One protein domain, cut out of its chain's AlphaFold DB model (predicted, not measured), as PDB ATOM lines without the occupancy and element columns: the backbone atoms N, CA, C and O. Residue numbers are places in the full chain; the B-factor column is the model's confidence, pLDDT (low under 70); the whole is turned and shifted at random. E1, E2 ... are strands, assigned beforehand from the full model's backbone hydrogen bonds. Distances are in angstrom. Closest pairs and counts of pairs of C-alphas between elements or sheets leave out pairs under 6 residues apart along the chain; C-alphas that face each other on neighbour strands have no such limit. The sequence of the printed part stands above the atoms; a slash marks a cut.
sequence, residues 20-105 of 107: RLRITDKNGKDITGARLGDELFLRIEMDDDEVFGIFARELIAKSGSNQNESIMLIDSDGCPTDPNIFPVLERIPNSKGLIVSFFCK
ATOM      1  N   ARG A  20      95.297 154.289 176.702       90.25
ATOM      2  CA  ARG A  20      95.877 153.006 177.102       90.25
ATOM      3  C   ARG A  20      96.858 153.185 178.251       90.25
ATOM      4  O   ARG A  20      97.845 153.903 178.128       90.25
ATOM      5  N   LEU A  21      96.607 152.483 179.356       91.81
ATOM      6  CA  LEU A  21      97.509 152.424 180.504       91.81
ATOM      7  C   LEU A  21      98.410 151.194 180.382       91.81
ATOM      8  O   LEU A  21      97.922 150.084 180.169       91.81
ATOM      9  N   ARG A  22      99.723 151.384 180.522       92.88
ATOM     10  CA  ARG A  22     100.733 150.325 180.404       92.88
ATOM     11  C   ARG A  22     101.744 150.427 181.530       92.88
ATOM     12  O   ARG A  22     102.195 151.521 181.857       92.88
ATOM     13  N   ILE A  23     102.132 149.282 182.080       93.44
ATOM     14  CA  ILE A  23     103.292 149.180 182.965       93.44
ATOM     15  C   ILE A  23     104.434 148.579 182.159       93.44
ATOM     16  O   ILE A  23     104.313 147.486 181.604       93.44
ATOM     17  N   THR A  24     105.535 149.313 182.089       95.00
ATOM     18  CA  THR A  24     106.676 148.993 181.234       95.00
ATOM     19  C   THR A  24     107.980 148.965 182.019       95.00
ATOM     20  O   THR A  24     108.079 149.537 183.106       95.00
ATOM     21  N   ASP A  25     108.978 148.280 181.469       93.19
ATOM     22  CA  ASP A  25     110.361 148.384 181.922       93.19
ATOM     23  C   ASP A  25     111.021 149.682 181.412       93.19
ATOM     24  O   ASP A  25     110.439 150.456 180.648       93.19
ATOM     25  N   LYS A  26     112.289 149.894 181.779       89.62
ATOM     26  CA  LYS A  26     113.105 151.021 181.292       89.62
ATOM     27  C   LYS A  26     113.269 151.096 179.766       89.62
ATOM     28  O   LYS A  26     113.677 152.130 179.251       89.62
ATOM     29  N   ASN A  27     112.997 150.008 179.046       90.25
ATOM     30  CA  ASN A  27     113.076 149.943 177.588       90.25
ATOM     31  C   ASN A  27     111.708 150.200 176.927       90.25
ATOM     32  O   ASN A  27     111.607 150.141 175.703       90.25
ATOM     33  N   GLY A  28     110.653 150.459 177.710       89.12
ATOM     34  CA  GLY A  28     109.291 150.645 177.212       89.12
ATOM     35  C   GLY A  28     108.580 149.339 176.846       89.12
ATOM     36  O   GLY A  28     107.561 149.374 176.158       89.12
ATOM     37  N   LYS A  29     109.099 148.183 177.277       92.88
ATOM     38  CA  LYS A  29     108.466 146.881 177.046       92.88
ATOM     39  C   LYS A  29     107.453 146.591 178.146       92.88
ATOM     40  O   LYS A  29     107.783 146.731 179.320       92.88
ATOM     41  N   ASP A  30     106.259 146.131 177.773       92.94
ATOM     42  CA  ASP A  30     105.260 145.698 178.754       92.94
ATOM     43  C   ASP A  30     105.807 144.584 179.634       92.94
ATOM     44  O   ASP A  30     106.399 143.609 179.152       92.94
ATOM     45  N   ILE A  31     105.548 144.715 180.928       92.31
ATOM     46  CA  ILE A  31     105.881 143.688 181.900       92.31
ATOM     47  C   ILE A  31     104.618 142.974 182.375       92.31
ATOM     48  O   ILE A  31     103.564 143.574 182.567       92.31
ATOM     49  N   THR A  32     104.731 141.666 182.585       87.81
ATOM     50  CA  THR A  32     103.651 140.833 183.142       87.81
ATOM     51  C   THR A  32     103.806 140.600 184.642       87.81
ATOM     52  O   THR A  32     102.899 140.082 185.286       87.81
ATOM     53  N   GLY A  33     104.948 140.983 185.211       87.19
ATOM     54  CA  GLY A  33     105.242 140.850 186.628       87.19
ATOM     55  C   GLY A  33     106.458 141.677 187.021       87.19
ATOM     56  O   GLY A  33     107.327 141.953 186.195       87.19
ATOM     57  N   ALA A  34     106.497 142.056 188.293       89.06
ATOM     58  CA  ALA A  34     107.566 142.830 188.901       89.06
ATOM     59  C   ALA A  34     107.921 142.238 190.266       89.06
ATOM     60  O   ALA A  34     107.115 141.544 190.893       89.06
ATOM     61  N   ARG A  35     109.133 142.513 190.730       89.75
ATOM     62  CA  ARG A  35     109.620 142.183 192.068       89.75
ATOM     63  C   ARG A  35     109.714 143.448 192.902       89.75
ATOM     64  O   ARG A  35     109.826 144.553 192.381       89.75
ATOM     65  N   LEU A  36     109.686 143.282 194.222       89.94
ATOM     66  CA  LEU A  36     109.860 144.402 195.142       89.94
ATOM     67  C   LEU A  36     111.196 145.099 194.881       89.94
ATOM     68  O   LEU A  36     112.240 144.451 194.875       89.94
ATOM     69  N   GLY A  37     111.138 146.417 194.700       89.38
ATOM     70  CA  GLY A  37     112.299 147.233 194.361       89.38
ATOM     71  C   GLY A  37     112.607 147.337 192.867       89.38
ATOM     72  O   GLY A  37     113.512 148.092 192.524       89.38
ATOM     73  N   ASP A  38     111.866 146.659 191.984       92.94
ATOM     74  CA  ASP A  38     112.002 146.881 190.542       92.94
ATOM     75  C   ASP A  38     111.532 148.295 190.184       92.94
ATOM     76  O   ASP A  38     110.488 148.757 190.655       92.94
ATOM     77  N   GLU A  39     112.305 148.971 189.340       93.56
ATOM     78  CA  GLU A  39     111.926 150.249 188.748       93.56
ATOM     79  C   GLU A  39     110.986 150.005 187.564       93.56
ATOM     80  O   GLU A  39     111.331 149.312 186.603       93.56
ATOM     81  N   LEU A  40     109.786 150.568 187.655       94.56
ATOM     82  CA  LEU A  40     108.704 150.410 186.697       94.56
ATOM     83  C   LEU A  40     108.285 151.764 186.143       94.56
ATOM     84  O   LEU A  40     108.381 152.789 186.813       94.56
ATOM     85  N   PHE A  41     107.751 151.747 184.929       94.69
ATOM     86  CA  PHE A  41     107.274 152.940 184.249       94.69
ATOM     87  C   PHE A  41     105.789 152.791 183.947       94.69
ATOM     88  O   PHE A  41     105.401 151.932 183.150       94.69
ATOM     89  N   LEU A  42     104.957 153.632 184.564       93.88
ATOM     90  CA  LEU A  42     103.560 153.776 184.167       93.88
ATOM     91  C   LEU A  42     103.513 154.716 182.968       93.88
ATOM     92  O   LEU A  42     103.931 155.867 183.065       93.88
ATOM     93  N   ARG A  43     102.987 154.222 181.851       93.25
ATOM     94  CA  ARG A  43     102.756 154.974 180.620       93.25
ATOM     95  C   ARG A  43     101.265 155.079 180.356       93.25
ATOM     96  O   ARG A  43     100.560 154.073 180.355       93.25
ATOM     97  N   ILE A  44     100.805 156.294 180.106       92.19
ATOM     98  CA  ILE A  44      99.436 156.590 179.697       92.19
ATOM     99  C   ILE A  44      99.524 157.118 178.273       92.19
ATOM    100  O   ILE A  44      99.979 158.235 178.053       92.19
ATOM    101  N   GLU A  45      99.160 156.293 177.303       89.12
ATOM    102  CA  GLU A  45      99.237 156.606 175.877       89.12
ATOM    103  C   GLU A  45      97.856 157.047 175.375       89.12
ATOM    104  O   GLU A  45      96.838 156.519 175.821       89.12
ATOM    105  N   MET A  46      97.831 158.019 174.466       84.38
ATOM    106  CA  MET A  46      96.635 158.511 173.778       84.38
ATOM    107  C   MET A  46      96.898 158.439 172.274       84.38
ATOM    108  O   MET A  46      98.026 158.715 171.858       84.38
ATOM    109  N   ASP A  47      95.891 158.076 171.482       80.06
ATOM    110  CA  ASP A  47      96.020 158.039 170.021       80.06
ATOM    111  C   ASP A  47      96.246 159.454 169.443       80.06
ATOM    112  O   ASP A  47      95.677 160.447 169.903       80.06
ATOM    113  N   ASP A  48      97.129 159.556 168.445       66.31
ATOM    114  CA  ASP A  48      97.713 160.836 168.010       66.31
ATOM    115  C   ASP A  48      96.724 161.791 167.309       66.31
ATOM    116  O   ASP A  48      96.968 163.006 167.293       66.31
ATOM    117  N   ASP A  49      95.590 161.287 166.814       64.31
ATOM    118  CA  ASP A  49      94.581 162.054 166.060       64.31
ATOM    119  C   ASP A  49      93.709 162.977 166.935       64.31
ATOM    120  O   ASP A  49      92.906 163.766 166.434       64.31
ATOM    121  N   GLU A  50      93.884 162.932 168.254       65.62
ATOM    122  CA  GLU A  50      92.999 163.609 169.199       65.62
ATOM    123  C   GLU A  50      93.427 165.061 169.444       65.62
ATOM    124  O   GLU A  50      94.552 165.337 169.849       65.62
ATOM    125  N   VAL A  51      92.541 166.040 169.253       70.56
ATOM    126  CA  VAL A  51      92.842 167.481 169.470       70.56
ATOM    127  C   VAL A  51      93.058 167.811 170.963       70.56
ATOM    128  O   VAL A  51      93.407 168.932 171.335       70.56
ATOM    129  N   PHE A  52      92.859 166.825 171.836       74.12
ATOM    130  CA  PHE A  52      92.875 166.952 173.283       74.12
ATOM    131  C   PHE A  52      94.272 166.770 173.889       74.12
ATOM    132  O   PHE A  52      95.130 166.051 173.379       74.12
ATOM    133  N   GLY A  53      94.495 167.442 175.019       78.25
ATOM    134  CA  GLY A  53      95.593 167.138 175.933       78.25
ATOM    135  C   GLY A  53      95.140 166.157 177.012       78.25
ATOM    136  O   GLY A  53      93.945 166.022 177.274       78.25
ATOM    137  N   ILE A  54      96.095 165.503 177.668       85.81
ATOM    138  CA  ILE A  54      95.827 164.603 178.791       85.81
ATOM    139  C   ILE A  54      96.291 165.226 180.110       85.81
ATOM    140  O   ILE A  54      97.334 165.876 180.182       85.81
ATOM    141  N   PHE A  55      95.514 164.991 181.162       88.50
ATOM    142  CA  PHE A  55      95.867 165.316 182.536       88.50
ATOM    143  C   PHE A  55      95.313 164.227 183.450       88.50
ATOM    144  O   PHE A  55      94.118 163.931 183.405       88.50
ATOM    145  N   ALA A  56      96.177 163.616 184.254       89.38
ATOM    146  CA  ALA A  56      95.790 162.553 185.168       89.38
ATOM    147  C   ALA A  56      95.525 163.117 186.566       89.38
ATOM    148  O   ALA A  56      96.298 163.919 187.082       89.38
ATOM    149  N   ARG A  57      94.437 162.657 187.177       93.12
ATOM    150  CA  ARG A  57      94.049 162.931 188.562       93.12
ATOM    151  C   ARG A  57      93.452 161.667 189.163       93.12
ATOM    152  O   ARG A  57      93.014 160.800 188.409       93.12
ATOM    153  N   GLU A  58      93.425 161.591 190.486       92.56
ATOM    154  CA  GLU A  58      92.790 160.506 191.241       92.56
ATOM    155  C   GLU A  58      93.340 159.113 190.875       92.56
ATOM    156  O   GLU A  58      92.629 158.208 190.433       92.56
ATOM    157  N   LEU A  59      94.650 158.927 191.053       91.56
ATOM    158  CA  LEU A  59      95.303 157.639 190.818       91.56
ATOM    159  C   LEU A  59      95.323 156.829 192.113       91.56
ATOM    160  O   LEU A  59      95.980 157.211 193.078       91.56
ATOM    161  N   ILE A  60      94.636 155.688 192.120       91.50
ATOM    162  CA  ILE A  60      94.528 154.810 193.288       91.50
ATOM    163  C   ILE A  60      95.143 153.453 192.954       91.50
ATOM    164  O   ILE A  60      94.673 152.755 192.053       91.50
ATOM    165  N   ALA A  61      96.157 153.049 193.713       88.69
ATOM    166  CA  ALA A  61      96.667 151.688 193.668       88.69
ATOM    167  C   ALA A  61      95.855 150.800 194.612       88.69
ATOM    168  O   ALA A  61      95.570 151.174 195.748       88.69
ATOM    169  N   LYS A  62      95.470 149.618 194.132       89.38
ATOM    170  CA  LYS A  62      94.662 148.645 194.875       89.38
ATOM    171  C   LYS A  62      95.416 147.330 194.986       89.38
ATOM    172  O   LYS A  62      96.010 146.874 194.009       89.38
ATOM    173  N   SER A  63      95.365 146.715 196.159       85.12
ATOM    174  CA  SER A  63      95.922 145.387 196.396       85.12
ATOM    175  C   SER A  63      95.079 144.329 195.681       85.12
ATOM    176  O   SER A  63      93.849 144.326 195.751       85.12
ATOM    177  N   GLY A  64      95.743 143.410 194.975       79.06
ATOM    178  CA  GLY A  64      95.074 142.296 194.297       79.06
ATOM    179  C   GLY A  64      94.548 141.227 195.260       79.06
ATOM    180  O   GLY A  64      93.646 140.476 194.902       79.06
ATOM    181  N   SER A  65      95.098 141.155 196.478       80.50
ATOM    182  CA  SER A  65      94.690 140.181 197.499       80.50
ATOM    183  C   SER A  65      93.550 140.694 198.377       80.50
ATOM    184  O   SER A  65      92.666 139.916 198.723       80.50
ATOM    185  N   ASN A  66      93.544 141.989 198.704       78.19
ATOM    186  CA  ASN A  66      92.531 142.615 199.551       78.19
ATOM    187  C   ASN A  66      92.003 143.884 198.875       78.19
ATOM    188  O   ASN A  66      92.678 144.903 198.849       78.19
ATOM    189  N   GLN A  67      90.766 143.867 198.376       73.31
ATOM    190  CA  GLN A  67      90.188 145.034 197.688       73.31
ATOM    191  C   GLN A  67      90.010 146.265 198.595       73.31
ATOM    192  O   GLN A  67      89.899 147.384 198.099       73.31
ATOM    193  N   ASN A  68      89.990 146.063 199.915       81.81
ATOM    194  CA  ASN A  68      89.924 147.125 200.920       81.81
ATOM    195  C   ASN A  68      91.271 147.827 201.142       81.81
ATOM    196  O   ASN A  68      91.312 148.893 201.750       81.81
ATOM    197  N   GLU A  69      92.365 147.235 200.671       84.94
ATOM    198  CA  GLU A  69      93.706 147.784 200.795       84.94
ATOM    199  C   GLU A  69      94.015 148.576 199.525       84.94
ATOM    200  O   GLU A  69      94.243 148.033 198.440       84.94
ATOM    201  N   SER A  70      93.931 149.895 199.654       89.12
ATOM    202  CA  SER A  70      94.187 150.823 198.565       89.12
ATOM    203  C   SER A  70      94.926 152.047 199.076       89.12
ATOM    204  O   SER A  70      94.741 152.463 200.219       89.12
ATOM    205  N   ILE A  71      95.768 152.608 198.220       90.12
ATOM    206  CA  ILE A  71      96.547 153.805 198.499       90.12
ATOM    207  C   ILE A  71      96.336 154.806 197.370       90.12
ATOM    208  O   ILE A  71      96.391 154.465 196.186       90.12
ATOM    209  N   MET A  72      96.068 156.052 197.745       91.81
ATOM    210  CA  MET A  72      95.999 157.164 196.809       91.81
ATOM    211  C   MET A  72      97.421 157.594 196.461       91.81
ATOM    212  O   MET A  72      98.188 157.936 197.357       91.81
ATOM    213  N   LEU A  73      97.760 157.557 195.176       92.69
ATOM    214  CA  LEU A  73      99.048 157.988 194.631       92.69
ATOM    215  C   LEU A  73      98.976 159.420 194.093       92.69
ATOM    216  O   LEU A  73      99.916 160.186 194.260       92.69
ATOM    217  N   ILE A  74      97.853 159.772 193.460       94.31
ATOM    218  CA  ILE A  74      97.570 161.119 192.952       94.31
ATOM    219  C   ILE A  74      96.188 161.528 193.448       94.31
ATOM    220  O   ILE A  74      95.247 160.738 193.349       94.31
ATOM    221  N   ASP A  75      96.073 162.744 193.967       93.06
ATOM    222  CA  ASP A  75      94.826 163.307 194.483       93.06
ATOM    223  C   ASP A  75      93.891 163.847 193.377       93.06
ATOM    224  O   ASP A  75      94.150 163.726 192.175       93.06
ATOM    225  N   SER A  76      92.767 164.439 193.786       94.00
ATOM    226  CA  SER A  76      91.775 165.041 192.885       94.00
ATOM    227  C   SER A  76      92.273 166.278 192.131       94.00
ATOM    228  O   SER A  76      91.730 166.599 191.067       94.00
ATOM    229  N   ASP A  77      93.285 166.960 192.666       91.75
ATOM    230  CA  ASP A  77      93.918 168.130 192.055       91.75
ATOM    231  C   ASP A  77      95.002 167.725 191.041       91.75
ATOM    232  O   ASP A  77      95.426 168.544 190.225       91.75
ATOM    233  N   GLY A  78      95.391 166.444 191.023       89.19
ATOM    234  CA  GLY A  78      96.433 165.892 190.159       89.19
ATOM    235  C   GLY A  78      97.835 165.965 190.769       89.19
ATOM    236  O   GLY A  78      98.822 165.741 190.066       89.19
ATOM    237  N   CYS A  79      97.937 166.260 192.065       92.06
ATOM    238  CA  CYS A  79      99.195 166.290 192.795       92.06
ATOM    239  C   CYS A  79      99.521 164.902 193.371       92.06
ATOM    240  O   CYS A  79      98.625 164.196 193.844       92.06
ATOM    241  N   PRO A  80     100.799 164.486 193.367       93.81
ATOM    242  CA  PRO A  80     101.203 163.276 194.065       93.81
ATOM    243  C   PRO A  80     101.019 163.417 195.576       93.81
ATOM    244  O   PRO A  80     101.444 164.412 196.162       93.81
ATOM    245  N   THR A  81     100.442 162.401 196.213       93.31
ATOM    246  CA  THR A  81     100.254 162.368 197.674       93.31
ATOM    247  C   THR A  81     101.579 162.200 198.420       93.31
ATOM    248  O   THR A  81     101.780 162.817 199.465       93.31
ATOM    249  N   ASP A  82     102.500 161.402 197.871       92.06
ATOM    250  CA  ASP A  82     103.889 161.276 198.324       92.06
ATOM    251  C   ASP A  82     104.842 161.191 197.114       92.06
ATOM    252  O   ASP A  82     105.016 160.110 196.535       92.06
ATOM    253  N   PRO A  83     105.507 162.305 196.748       89.50
ATOM    254  CA  PRO A  83     106.444 162.357 195.626       89.50
ATOM    255  C   PRO A  83     107.641 161.399 195.737       89.50
ATOM    256  O   PRO A  83     108.272 161.108 194.724       89.50
ATOM    257  N   ASN A  84     107.974 160.907 196.939       88.25
ATOM    258  CA  ASN A  84     109.065 159.943 197.124       88.25
ATOM    259  C   ASN A  84     108.644 158.515 196.755       88.25
ATOM    260  O   ASN A  84     109.494 157.687 196.424       88.25
ATOM    261  N   ILE A  85     107.348 158.210 196.850       87.00
ATOM    262  CA  ILE A  85     106.786 156.899 196.505       87.00
ATOM    263  C   ILE A  85     106.351 156.891 195.043       87.00
ATOM    264  O   ILE A  85     106.670 155.957 194.305       87.00
ATOM    265  N   PHE A  86     105.621 157.928 194.637       92.06
ATOM    266  CA  PHE A  86     105.090 158.070 193.294       92.06
ATOM    267  C   PHE A  86     105.278 159.517 192.833       92.06
ATOM    268  O   PHE A  86     104.573 160.403 193.310       92.06
ATOM    269  N   PRO A  87     106.246 159.784 191.945       91.94
ATOM    270  CA  PRO A  87     106.486 161.128 191.433       91.94
ATOM    271  C   PRO A  87     105.327 161.660 190.578       91.94
ATOM    272  O   PRO A  87     104.357 160.963 190.274       91.94
ATOM    273  N   VAL A  88     105.443 162.920 190.159       90.00
ATOM    274  CA  VAL A  88     104.488 163.532 189.228       90.00
ATOM    275  C   VAL A  88     104.546 162.858 187.855       90.00
ATOM    276  O   VAL A  88     105.609 162.449 187.390       90.00
ATOM    277  N   LEU A  89     103.390 162.750 187.199       92.19
ATOM    278  CA  LEU A  89     103.307 162.314 185.808       92.19
ATOM    279  C   LEU A  89     103.870 163.396 184.888       92.19
ATOM    280  O   LEU A  89     103.383 164.526 184.857       92.19
ATOM    281  N   GLU A  90     104.866 163.024 184.101       92.19
ATOM    282  CA  GLU A  90     105.495 163.887 183.116       92.19
ATOM    283  C   GLU A  90     104.962 163.591 181.720       92.19
ATOM    284  O   GLU A  90     104.530 162.483 181.409       92.19
ATOM    285  N   ARG A  91     105.007 164.583 180.833       90.19
ATOM    286  CA  ARG A  91     104.626 164.379 179.437       90.19
ATOM    287  C   ARG A  91     105.730 163.640 178.686       90.19
ATOM    288  O   ARG A  91     106.892 164.035 178.736       90.19
ATOM    289  N   ILE A  92     105.356 162.625 177.914       89.00
ATOM    290  CA  ILE A  92     106.295 161.920 177.037       89.00
ATOM    291  C   ILE A  92     106.731 162.865 175.899       89.00
ATOM    292  O   ILE A  92     105.871 163.437 175.218       89.00
ATOM    293  N   PRO A  93     108.044 163.021 175.632       86.00
ATOM    294  CA  PRO A  93     108.526 163.826 174.514       86.00
ATOM    295  C   PRO A  93     107.937 163.355 173.182       86.00
ATOM    296  O   PRO A  93     107.936 162.161 172.887       86.00
ATOM    297  N   ASN A  94     107.467 164.297 172.360       83.56
ATOM    298  CA  ASN A  94     106.840 164.028 171.057       83.56
ATOM    299  C   ASN A  94     105.579 163.148 171.113       83.56
ATOM    300  O   ASN A  94     105.187 162.584 170.099       83.56
ATOM    301  N   SER A  95     104.932 163.039 172.274       84.00
ATOM    302  CA  SER A  95     103.660 162.339 172.430       84.00
ATOM    303  C   SER A  95     102.681 163.178 173.257       84.00
ATOM    304  O   SER A  95     103.039 164.137 173.954       84.00
ATOM    305  N   LYS A  96     101.395 162.847 173.147       84.88
ATOM    306  CA  LYS A  96     100.341 163.355 174.031       84.88
ATOM    307  C   LYS A  96     100.181 162.501 175.287       84.88
ATOM    308  O   LYS A  96      99.319 162.808 176.092       84.88
ATOM    309  N   GLY A  97     100.995 161.459 175.463       90.06
ATOM    310  CA  GLY A  97     100.951 160.592 176.633       90.06
ATOM    311  C   GLY A  97     101.689 161.126 177.862       90.06
ATOM    312  O   GLY A  97     102.479 162.071 177.787       90.06
ATOM    313  N   LEU A  98     101.451 160.465 178.995       93.12
ATOM    314  CA  LEU A  98     102.130 160.700 180.270       93.12
ATOM    315  C   LEU A  98     103.009 159.508 180.649       93.12
ATOM    316  O   LEU A  98     102.706 158.366 180.299       93.12
ATOM    317  N   ILE A  99     104.076 159.769 181.393       94.19
ATOM    318  CA  ILE A  99     104.974 158.765 181.948       94.19
ATOM    319  C   ILE A  99     105.397 159.137 183.366       94.19
ATOM    320  O   ILE A  99     105.565 160.306 183.693       94.19
ATOM    321  N   VAL A 100     105.583 158.129 184.208       94.69
ATOM    322  CA  VAL A 100     106.206 158.271 185.527       94.69
ATOM    323  C   VAL A 100     106.980 157.005 185.861       94.69
ATOM    324  O   VAL A 100     106.515 155.895 185.589       94.69
ATOM    325  N   SER A 101     108.159 157.177 186.450       94.31
ATOM    326  CA  SER A 101     108.953 156.100 187.035       94.31
ATOM    327  C   SER A 101     108.598 155.928 188.508       94.31
ATOM    328  O   SER A 101     108.599 156.901 189.263       94.31
ATOM    329  N   PHE A 102     108.346 154.702 188.940       93.00
ATOM    330  CA  PHE A 102     108.091 154.374 190.339       93.00
ATOM    331  C   PHE A 102     108.715 153.024 190.685       93.00
ATOM    332  O   PHE A 102     108.953 152.184 189.819       93.00
ATOM    333  N   PHE A 103     108.966 152.791 191.969       91.56
ATOM    334  CA  PHE A 103     109.471 151.501 192.430       91.56
ATOM    335  C   PHE A 103     108.323 150.594 192.853       91.56
ATOM    336  O   PHE A 103     107.409 151.019 193.559       91.56
ATOM    337  N   CYS A 104     108.393 149.318 192.481       88.81
ATOM    338  CA  CYS A 104     107.440 148.321 192.939       88.81
ATOM    339  C   CYS A 104     107.518 148.184 194.469       88.81
ATOM    340  O   CYS A 104     108.558 147.820 195.034       88.81
ATOM    341  N   LYS A 105     106.403 148.479 195.142       86.06
ATOM    342  CA  LYS A 105     106.236 148.370 196.593       86.06
ATOM    343  C   LYS A 105     105.097 147.413 196.914       86.06
ATOM    344  O   LYS A 105     104.157 147.258 196.136       86.06
TER     345      LYS A 105
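Overview. This is residues 20 to 105 of the 107 residues of a protein of Euroglyphus maynei (UniProt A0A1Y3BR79). With little regular structure, this is a sheet of three strands, E1, E2 and E5, and a separate small hairpin, E3 and E4, joined by long loops. The 86 printed residues include five named strands, E1 to E5 in chain order, and no named helix; the class is all strand, with 28 residues in named elements. The larger sheet runs E1, E2, E5, antiparallel. The whole is compact, with a radius of gyration of the C-alphas of 13.4 A and spans of 39 by 30 by 23 A.

Arrangement. E1, residues 20 to 24, and E2, residues 39 to 46, form an antiparallel hairpin at 159 degrees; N 22 and O 43, 2.8 A, are within hydrogen-bond range. E3, residues 59 to 62, and E4, residues 70 to 74, form another at 160 degrees, with N 61 and O 71 at 2.9 A. E5, residues 98 to 103, is antiparallel to E2 at 163 degrees, with N 42 and O 100 at 2.9 A. E3 and E4 are apart from E2.

Along the chain. E1 begins at C-alpha 20 (95.877, 153.006, 177.102). E2 is 22.9 A long and E5 16.9 A, ending at C-alpha 103 (109.471, 151.501, 192.430).

Size, cuts and confidence. The printed part has no cut. The links E1 to E2, E2 to E3 and E4 to E5 are long. Residues 48 to 50 have pLDDT under 70.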